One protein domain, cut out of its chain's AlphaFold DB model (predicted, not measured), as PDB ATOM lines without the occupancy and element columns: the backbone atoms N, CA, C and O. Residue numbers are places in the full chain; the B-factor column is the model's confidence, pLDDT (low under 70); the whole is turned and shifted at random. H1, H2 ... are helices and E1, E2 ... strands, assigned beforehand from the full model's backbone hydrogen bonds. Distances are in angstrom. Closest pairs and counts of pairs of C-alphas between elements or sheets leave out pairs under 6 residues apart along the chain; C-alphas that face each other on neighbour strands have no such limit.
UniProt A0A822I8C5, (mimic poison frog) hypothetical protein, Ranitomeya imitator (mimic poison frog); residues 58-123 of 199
ATOM      1  N   LEU A  58     176.783 190.673 234.882       87.25
ATOM      2  CA  LEU A  58     176.960 189.227 234.777       87.25
ATOM      3  C   LEU A  58     175.826 188.574 233.980       87.25
ATOM      4  O   LEU A  58     174.715 189.102 233.921       87.25
ATOM      5  N   PRO A  59     176.072 187.402 233.373       84.81
ATOM      6  CA  PRO A  59     174.987 186.574 232.870       84.81
ATOM      7  C   PRO A  59     174.156 186.007 234.037       84.81
ATOM      8  O   PRO A  59     174.559 186.077 235.201       84.81
ATOM      9  N   VAL A  60     172.994 185.425 233.731       79.50
ATOM     10  CA  VAL A  60     172.051 184.914 234.746       79.50
ATOM     11  C   VAL A  60     172.691 183.852 235.640       79.50
ATOM     12  O   VAL A  60     172.425 183.804 236.835       79.50
ATOM     13  N   GLU A  61     173.596 183.052 235.085       76.19
ATOM     14  CA  GLU A  61     174.330 182.006 235.796       76.19
ATOM     15  C   GLU A  61     175.352 182.558 236.805       76.19
ATOM     16  O   GLU A  61     175.938 181.784 237.560       76.19
ATOM     17  N   ALA A  62     175.577 183.879 236.824       81.88
ATOM     18  CA  ALA A  62     176.528 184.571 237.695       81.88
ATOM     19  C   ALA A  62     177.993 184.111 237.537       81.88
ATOM     20  O   ALA A  62     178.811 184.269 238.442       81.88
ATOM     21  N   MET A  63     178.329 183.553 236.371       81.31
ATOM     22  CA  MET A  63     179.670 183.073 236.034       81.31
ATOM     23  C   MET A  63     180.355 184.008 235.044       81.31
ATOM     24  O   MET A  63     179.755 184.440 234.056       81.31
ATOM     25  N   VAL A  64     181.638 184.276 235.283       79.94
ATOM     26  CA  VAL A  64     182.505 184.954 234.311       79.94
ATOM     27  C   VAL A  64     182.936 183.984 233.210       79.94
ATOM     28  O   VAL A  64     182.903 182.763 233.380       79.94
ATOM     29  N   ILE A  65     183.338 184.517 232.055       74.81
ATOM     30  CA  ILE A  65     183.638 183.698 230.868       74.81
ATOM     31  C   ILE A  65     184.799 182.734 231.146       74.81
ATOM     32  O   ILE A  65     184.721 181.570 230.760       74.81
ATOM     33  N   SER A  66     185.829 183.184 231.868       74.81
ATOM     34  CA  SER A  66     186.973 182.344 232.253       74.81
ATOM     35  C   SER A  66     186.616 181.189 233.192       74.81
ATOM     36  O   SER A  66     187.289 180.162 233.183       74.81
ATOM     37  N   GLU A  67     185.549 181.315 233.985       75.00
ATOM     38  CA  GLU A  67     185.057 180.227 234.834       75.00
ATOM     39  C   GLU A  67     184.175 179.251 234.048       75.00
ATOM     40  O   GLU A  67     184.193 178.043 234.296       75.00
ATOM     41  N   LYS A  68     183.436 179.758 233.055       68.25
ATOM     42  CA  LYS A  68     182.534 178.955 232.229       68.25
ATOM     43  C   LYS A  68     183.254 177.807 231.520       68.25
ATOM     44  O   LYS A  68     182.718 176.707 231.467       68.25
ATOM     45  N   GLU A  69     184.481 178.025 231.050       62.88
ATOM     46  CA  GLU A  69     185.282 176.976 230.399       62.88
ATOM     47  C   GLU A  69     185.596 175.801 231.343       62.88
ATOM     48  O   GLU A  69     185.552 174.643 230.930       62.88
ATOM     49  N   VAL A  70     185.842 176.086 232.627       61.88
ATOM     50  CA  VAL A  70     186.088 175.071 233.665       61.88
ATOM     51  C   VAL A  70     184.788 174.356 234.048       61.88
ATOM     52  O   VAL A  70     184.764 173.137 234.230       61.88
ATOM     53  N   MET A  71     183.680 175.094 234.125       63.25
ATOM     54  CA  MET A  71     182.371 174.539 234.473       63.25
ATOM     55  C   MET A  71     181.778 173.669 233.363       63.25
ATOM     56  O   MET A  71     181.177 172.639 233.669       63.25
ATOM     57  N   ASP A  72     182.013 174.005 232.095       64.31
ATOM     58  CA  ASP A  72     181.627 173.175 230.948       64.31
ATOM     59  C   ASP A  72     182.341 171.807 230.976       64.31
ATOM     60  O   ASP A  72     181.781 170.790 230.551       64.31
ATOM     61  N   GLU A  73     183.564 171.742 231.514       58.34
ATOM     62  CA  GLU A  73     184.313 170.493 231.683       58.34
ATOM     63  C   GLU A  73     183.768 169.643 232.848       58.34
ATOM     64  O   GLU A  73     183.654 168.420 232.724       58.34
ATOM     65  N   ILE A  74     183.330 170.285 233.936       55.47
ATOM     66  CA  ILE A  74     182.695 169.636 235.098       55.47
ATOM     67  C   ILE A  74     181.270 169.153 234.764       55.47
ATOM     68  O   ILE A  74     180.892 168.036 235.127       55.47
ATOM     69  N   GLN A  75     180.484 169.938 234.021       58.62
ATOM     70  CA  GLN A  75     179.109 169.596 233.633       58.62
ATOM     71  C   GLN A  75     179.031 168.426 232.646       58.62
ATOM     72  O   GLN A  75     178.041 167.696 232.651       58.62
ATOM     73  N   ARG A  76     180.083 168.157 231.858       55.78
ATOM     74  CA  ARG A  76     180.152 166.937 231.029       55.78
ATOM     75  C   ARG A  76     180.099 165.640 231.846       55.78
ATOM     76  O   ARG A  76     179.847 164.584 231.267       55.78
ATOM     77  N   LEU A  77     180.332 165.701 233.159       51.62
ATOM     78  CA  LEU A  77     180.407 164.539 234.044       51.62
ATOM     79  C   LEU A  77     179.152 164.330 234.915       51.62
ATOM     80  O   LEU A  77     179.097 163.329 235.631       51.62
ATOM     81  N   GLN A  78     178.140 165.212 234.870       55.94
ATOM     82  CA  GLN A  78     176.964 165.134 235.756       55.94
ATOM     83  C   GLN A  78     175.623 165.455 235.070       55.94
ATOM     84  O   GLN A  78     175.561 165.815 233.896       55.94
ATOM     85  N   ARG A  79     174.518 165.234 235.807       59.88
ATOM     86  CA  ARG A  79     173.153 165.621 235.404       59.88
ATOM     87  C   ARG A  79     173.104 167.125 235.088       59.88
ATOM     88  O   ARG A  79     173.913 167.872 235.630       59.88
ATOM     89  N   PRO A  80     172.178 167.581 234.230       62.72
ATOM     90  CA  PRO A  80     172.053 169.002 233.940       62.72
ATOM     91  C   PRO A  80     171.637 169.756 235.211       62.72
ATOM     92  O   PRO A  80     170.593 169.479 235.803       62.72
ATOM     93  N   THR A  81     172.490 170.696 235.605       62.84
ATOM     94  CA  THR A  81     172.405 171.476 236.842       62.84
ATOM     95  C   THR A  81     172.536 172.945 236.483       62.84
ATOM     96  O   THR A  81     173.448 173.313 235.738       62.84
ATOM     97  N   LEU A  82     171.630 173.778 236.987       68.19
ATOM     98  CA  LEU A  82     171.648 175.216 236.760       68.19
ATOM     99  C   LEU A  82     172.289 175.912 237.962       68.19
ATOM    100  O   LEU A  82     171.889 175.689 239.104       68.19
ATOM    101  N   HIS A  83     173.297 176.739 237.698       72.06
ATOM    102  CA  HIS A  83     173.928 177.538 238.738       72.06
ATOM    103  C   HIS A  83     173.146 178.834 238.937       72.06
ATOM    104  O   HIS A  83     172.919 179.570 237.975       72.06
ATOM    105  N   VAL A  84     172.741 179.100 240.176       76.12
ATOM    106  CA  VAL A  84     172.061 180.337 240.564       76.12
ATOM    107  C   VAL A  84     172.695 180.846 241.851       76.12
ATOM    108  O   VAL A  84     172.709 180.157 242.872       76.12
ATOM    109  N   ASP A  85     173.255 182.051 241.800       86.94
ATOM    110  CA  ASP A  85     173.888 182.674 242.958       86.94
ATOM    111  C   ASP A  85     172.826 183.261 243.899       86.94
ATOM    112  O   ASP A  85     172.089 184.168 243.511       86.94
ATOM    113  N   ALA A  86     172.754 182.743 245.128       87.62
ATOM    114  CA  ALA A  86     171.733 183.100 246.110       87.62
ATOM    115  C   ALA A  86     171.872 184.537 246.636       87.62
ATOM    116  O   ALA A  86     170.916 185.087 247.180       87.62
ATOM    117  N   PHE A  87     173.041 185.167 246.472       92.19
ATOM    118  CA  PHE A  87     173.201 186.591 246.763       92.19
ATOM    119  C   PHE A  87     172.513 187.454 245.700       92.19
ATOM    120  O   PHE A  87     171.983 188.518 246.013       92.19
ATOM    121  N   LEU A  88     172.528 187.007 244.439       91.12
ATOM    122  CA  LEU A  88     171.961 187.750 243.314       91.12
ATOM    123  C   LEU A  88     170.467 187.500 243.114       91.12
ATOM    124  O   LEU A  88     169.746 188.428 242.735       91.12
ATOM    125  N   TYR A  89     170.034 186.258 243.328       87.94
ATOM    126  CA  TYR A  89     168.673 185.799 243.089       87.94
ATOM    127  C   TYR A  89     168.175 185.029 244.313       87.94
ATOM    128  O   TYR A  89     168.624 183.912 244.571       87.94
ATOM    129  N   ASP A  90     167.245 185.629 245.050       82.88
ATOM    130  CA  ASP A  90     166.447 184.916 246.046       82.88
ATOM    131  C   ASP A  90     165.373 184.043 245.370       82.88
ATOM    132  O   ASP A  90     165.225 184.036 244.142       82.88
ATOM    133  N   ASP A  91     164.637 183.273 246.172       77.00
ATOM    134  CA  ASP A  91     163.625 182.340 245.666       77.00
ATOM    135  C   ASP A  91     162.553 183.052 244.817       77.00
ATOM    136  O   ASP A  91     162.179 182.549 243.752       77.00
ATOM    137  N   ASP A  92     162.137 184.256 245.222       78.31
ATOM    138  CA  ASP A  92     161.149 185.071 244.506       78.31
ATOM    139  C   ASP A  92     161.695 185.587 243.162       78.31
ATOM    140  O   ASP A  92     160.993 185.588 242.139       78.31
ATOM    141  N   ALA A  93     162.968 185.992 243.114       79.62
ATOM    142  CA  ALA A  93     163.636 186.383 241.878       79.62
ATOM    143  C   ALA A  93     163.783 185.194 240.917       79.62
ATOM    144  O   ALA A  93     163.596 185.352 239.706       79.62
ATOM    145  N   VAL A  94     164.074 183.995 241.431       78.00
ATOM    146  CA  VAL A  94     164.124 182.762 240.628       78.00
ATOM    147  C   VAL A  94     162.749 182.413 240.066       78.00
ATOM    148  O   VAL A  94     162.646 182.083 238.880       78.00
ATOM    149  N   ASP A  95     161.694 182.504 240.876       78.88
ATOM    150  CA  ASP A  95     160.316 182.290 240.428       78.88
ATOM    151  C   ASP A  95     159.942 183.274 239.312       78.88
ATOM    152  O   ASP A  95     159.492 182.854 238.242       78.88
ATOM    153  N   SER A  96     160.259 184.556 239.491       81.81
ATOM    154  CA  SER A  96     160.016 185.601 238.489       81.81
ATOM    155  C   SER A  96     160.751 185.335 237.169       81.81
ATOM    156  O   SER A  96     160.182 185.477 236.087       81.81
ATOM    157  N   LEU A  97     162.014 184.889 237.222       79.81
ATOM    158  CA  LEU A  97     162.771 184.510 236.023       79.81
ATOM    159  C   LEU A  97     162.157 183.309 235.294       79.81
ATOM    160  O   LEU A  97     162.251 183.225 234.063       79.81
ATOM    161  N   CYS A  98     161.551 182.380 236.034       77.81
ATOM    162  CA  CYS A  98     160.845 181.242 235.458       77.81
ATOM    163  C   CYS A  98     159.548 181.676 234.769       77.81
ATOM    164  O   CYS A  98     159.272 181.225 233.656       77.81
ATOM    165  N   GLU A  99     158.776 182.571 235.389       78.81
ATOM    166  CA  GLU A  99     157.552 183.138 234.809       78.81
ATOM    167  C   GLU A  99     157.835 183.951 233.536       78.81
ATOM    168  O   GLU A  99     157.133 183.803 232.534       78.81
ATOM    169  N   ASP A 100     158.925 184.722 233.532       79.12
ATOM    170  CA  ASP A 100     159.410 185.492 232.380       79.12
ATOM    171  C   ASP A 100     159.972 184.618 231.240       79.12
ATOM    172  O   ASP A 100     160.333 185.130 230.175       79.12
ATOM    173  N   GLY A 101     160.117 183.305 231.453       74.00
ATOM    174  CA  GLY A 101     160.726 182.377 230.498       74.00
ATOM    175  C   GLY A 101     162.233 182.583 230.295       74.00
ATOM    176  O   GLY A 101     162.803 182.043 229.345       74.00
ATOM    177  N   LYS A 102     162.887 183.354 231.172       73.62
ATOM    178  CA  LYS A 102     164.347 183.566 231.186       73.62
ATOM    179  C   LYS A 102     165.089 182.419 231.869       73.62
ATOM    180  O   LYS A 102     166.291 182.268 231.672       73.62
ATOM    181  N   MET A 103     164.374 181.612 232.647       74.69
ATOM    182  CA  MET A 103     164.872 180.424 233.330       74.69
ATOM    183  C   MET A 103     163.842 179.289 233.228       74.69
ATOM    184  O   MET A 103     162.651 179.524 233.039       74.69
ATOM    185  N   SER A 104     164.290 178.039 233.340       70.62
ATOM    186  CA  SER A 104     163.404 176.880 233.467       70.62
ATOM    187  C   SER A 104     163.858 176.039 234.649       70.62
ATOM    188  O   SER A 104     165.048 175.795 234.793       70.62
ATOM    189  N   ARG A 105     162.920 175.541 235.461       72.25
ATOM    190  CA  ARG A 105     163.200 174.541 236.513       72.25
ATOM    191  C   ARG A 105     163.323 173.115 235.983       72.25
ATOM    192  O   ARG A 105     163.621 172.196 236.736       72.25
ATOM    193  N   ASN A 106     163.060 172.915 234.694       73.56
ATOM    194  CA  ASN A 106     163.042 171.604 234.068       73.56
ATOM    195  C   ASN A 106     163.835 171.606 232.759       73.56
ATOM    196  O   ASN A 106     163.809 172.582 232.007       73.56
ATOM    197  N   TYR A 107     164.464 170.481 232.436       69.81
ATOM    198  CA  TYR A 107     165.100 170.265 231.141       69.81
ATOM    199  C   TYR A 107     164.379 169.189 230.338       69.81
ATOM    200  O   TYR A 107     163.725 168.284 230.867       69.81
ATOM    201  N   CYS A 108     164.497 169.301 229.021       70.06
ATOM    202  CA  CYS A 108     163.885 168.386 228.079       70.06
ATOM    203  C   CYS A 108     164.727 167.108 227.969       70.06
ATOM    204  O   CYS A 108     165.884 167.170 227.559       70.06
ATOM    205  N   MET A 109     164.154 165.940 228.277       70.25
ATOM    206  CA  MET A 109     164.888 164.665 228.182       70.25
ATOM    207  C   MET A 109     165.045 164.176 226.730       70.25
ATOM    208  O   MET A 109     165.883 163.331 226.440       70.25
ATOM    209  N   SER A 110     164.229 164.709 225.819       72.56
ATOM    210  CA  SER A 110     164.268 164.481 224.368       72.56
ATOM    211  C   SER A 110     163.786 165.755 223.686       72.56
ATOM    212  O   SER A 110     162.653 166.148 223.957       72.56
ATOM    213  N   CYS A 111     164.608 166.417 222.863       60.00
ATOM    214  CA  CYS A 111     164.285 167.742 222.315       60.00
ATOM    215  C   CYS A 111     162.894 167.788 221.649       60.00
ATOM    216  O   CYS A 111     162.501 166.874 220.927       60.00
ATOM    217  N   GLY A 112     162.121 168.839 221.949       59.97
ATOM    218  CA  GLY A 112     160.760 169.020 221.429       59.97
ATOM    219  C   GLY A 112     159.680 168.133 222.064       59.97
ATOM    220  O   GLY A 112     158.544 168.148 221.595       59.97
ATOM    221  N   SER A 113     159.995 167.360 223.111       67.19
ATOM    222  CA  SER A 113     159.007 166.538 223.822       67.19
ATOM    223  C   SER A 113     158.480 167.218 225.091       67.19
ATOM    224  O   SER A 113     159.157 168.036 225.704       67.19
ATOM    225  N   THR A 114     157.296 166.812 225.546       73.50
ATOM    226  CA  THR A 114     156.744 167.188 226.862       73.50
ATOM    227  C   THR A 114     157.358 166.389 228.017       73.50
ATOM    228  O   THR A 114     156.986 166.575 229.174       73.50
ATOM    229  N   LYS A 115     158.291 165.474 227.725       78.06
ATOM    230  CA  LYS A 115     158.956 164.640 228.722       78.06
ATOM    231  C   LYS A 115     160.135 165.407 229.315       78.06
ATOM    232  O   LYS A 115     161.255 165.356 228.800       78.06
ATOM    233  N   THR A 116     159.864 166.115 230.400       80.06
ATOM    234  CA  THR A 116     160.851 166.911 231.128       80.06
ATOM    235  C   THR A 116     161.257 166.248 232.441       80.06
ATOM    236  O   THR A 116     160.527 165.413 232.978       80.06
ATOM    237  N   ALA A 117     162.425 166.616 232.957       72.81
ATOM    238  CA  ALA A 117     162.878 166.267 234.300       72.81
ATOM    239  C   ALA A 117     163.365 167.532 235.035       72.81
ATOM    240  O   ALA A 117     163.762 168.484 234.358       72.81
ATOM    241  N   PRO A 118     163.335 167.560 236.381       71.12
ATOM    242  CA  PRO A 118     163.817 168.702 237.155       71.12
ATOM    243  C   PRO A 118     165.305 168.957 236.910       71.12
ATOM    244  O   PRO A 118     166.080 168.004 236.796       71.12
ATOM    245  N   LEU A 119     165.684 170.229 236.827       68.25
ATOM    246  CA  LEU A 119     167.072 170.665 236.958       68.25
ATOM    247  C   LEU A 119     167.425 170.733 238.440       68.25
ATOM    248  O   LEU A 119     166.627 171.214 239.248       68.25
ATOM    249  N   ASP A 120     168.625 170.282 238.781       62.91
ATOM    250  CA  ASP A 120     169.188 170.563 240.095       62.91
ATOM    251  C   ASP A 120     169.656 172.032 240.108       62.91
ATOM    252  O   ASP A 120     170.225 172.512 239.125       62.91
ATOM    253  N   PHE A 121     169.387 172.756 241.196       62.88
ATOM    254  CA  PHE A 121     169.872 174.121 241.409       62.88
ATOM    255  C   PHE A 121     171.017 174.072 242.411       62.88
ATOM    256  O   PHE A 121     170.853 173.563 243.520       62.88
ATOM    257  N   LEU A 122     172.183 174.575 242.015       62.62
ATOM    258  CA  LEU A 122     173.330 174.709 242.905       62.62
ATOM    259  C   LEU A 122     173.629 176.187 243.115       62.62
ATOM    260  O   LEU A 122     173.790 176.930 242.146       62.62
ATOM    261  N   SER A 123     173.740 176.574 244.384       62.25
ATOM    262  CA  SER A 123     174.273 177.869 244.780       62.25
ATOM    263  C   SER A 123     175.597 177.695 245.513       62.25
ATOM    264  O   SER A 123     175.736 176.812 246.360       62.25
TER     265      SER A 123
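Overview. This is residues 58 to 123 of the 199 residues of the protein "(mimic poison frog) hypothetical protein" of Ranitomeya imitator (mimic poison frog) (UniProt A0A822I8C5). A flat, open frame of loops has a thin ribbon across its middle: two small strand pairs, E2 with E3 and E1 with E4, joined where E3 runs on into E4. The two helices lie on different sides of this ribbon, with H1 at one rim, where residues 65 to 70 and 72 to 75 of it stand free, and H2 at the other. The printed part has 66 residues in the order H1, E1, H2, E2, E3, E4; E1 and E4 are parallel, E2 and E3 antiparallel. The class is mixed, helices and strands, with 32 residues, under half, in named elements. It is only just compact, close to loose, with a radius of gyration of the C-alphas of 12.7 A and spans of 33 by 30 by 15 A.

Along the chain. Find C-alpha 65 at (183.638, 183.698, 230.868); from there H1 runs to residue 75, 15.1 A away. Next come E1, residues 81 to 83, and H2, residues 91 to 99, 12.5 A long. Look then for E2 at residues 106 to 108, E3 at 116 to 118, and E4 at 120 to 122, which ends at C-alpha 122, (173.330, 174.709, 242.905).

Arrangement. At E1 and E4, parallel at 30 degrees, you find N 82 and O 120 2.9 A apart, within hydrogen-bond range. E3 runs on into E4 at 36 degrees. E2 and E3 form a hairpin, antiparallel at 146 degrees, with N 107 and O 117 at 2.9 A. The closest C-alphas of H1 and E1, those of Gln 75 and Thr 81, are 7.7 A apart. H2 is apart from H1, E3 and E4. In H2 every O i to N i+4 pair is within hydrogen-bond range; in H1, 4 of 7 are.

Size, cuts and confidence. The C-alphas farthest apart, those of Ser 66 and Thr 114, are 34.2 A apart. The printed part has no cut, and no link is long. The mean pLDDT of the printed part is 72.3; look for values under 70 at residues 68 to 82, 107, 111 to 113 and 119 to 123.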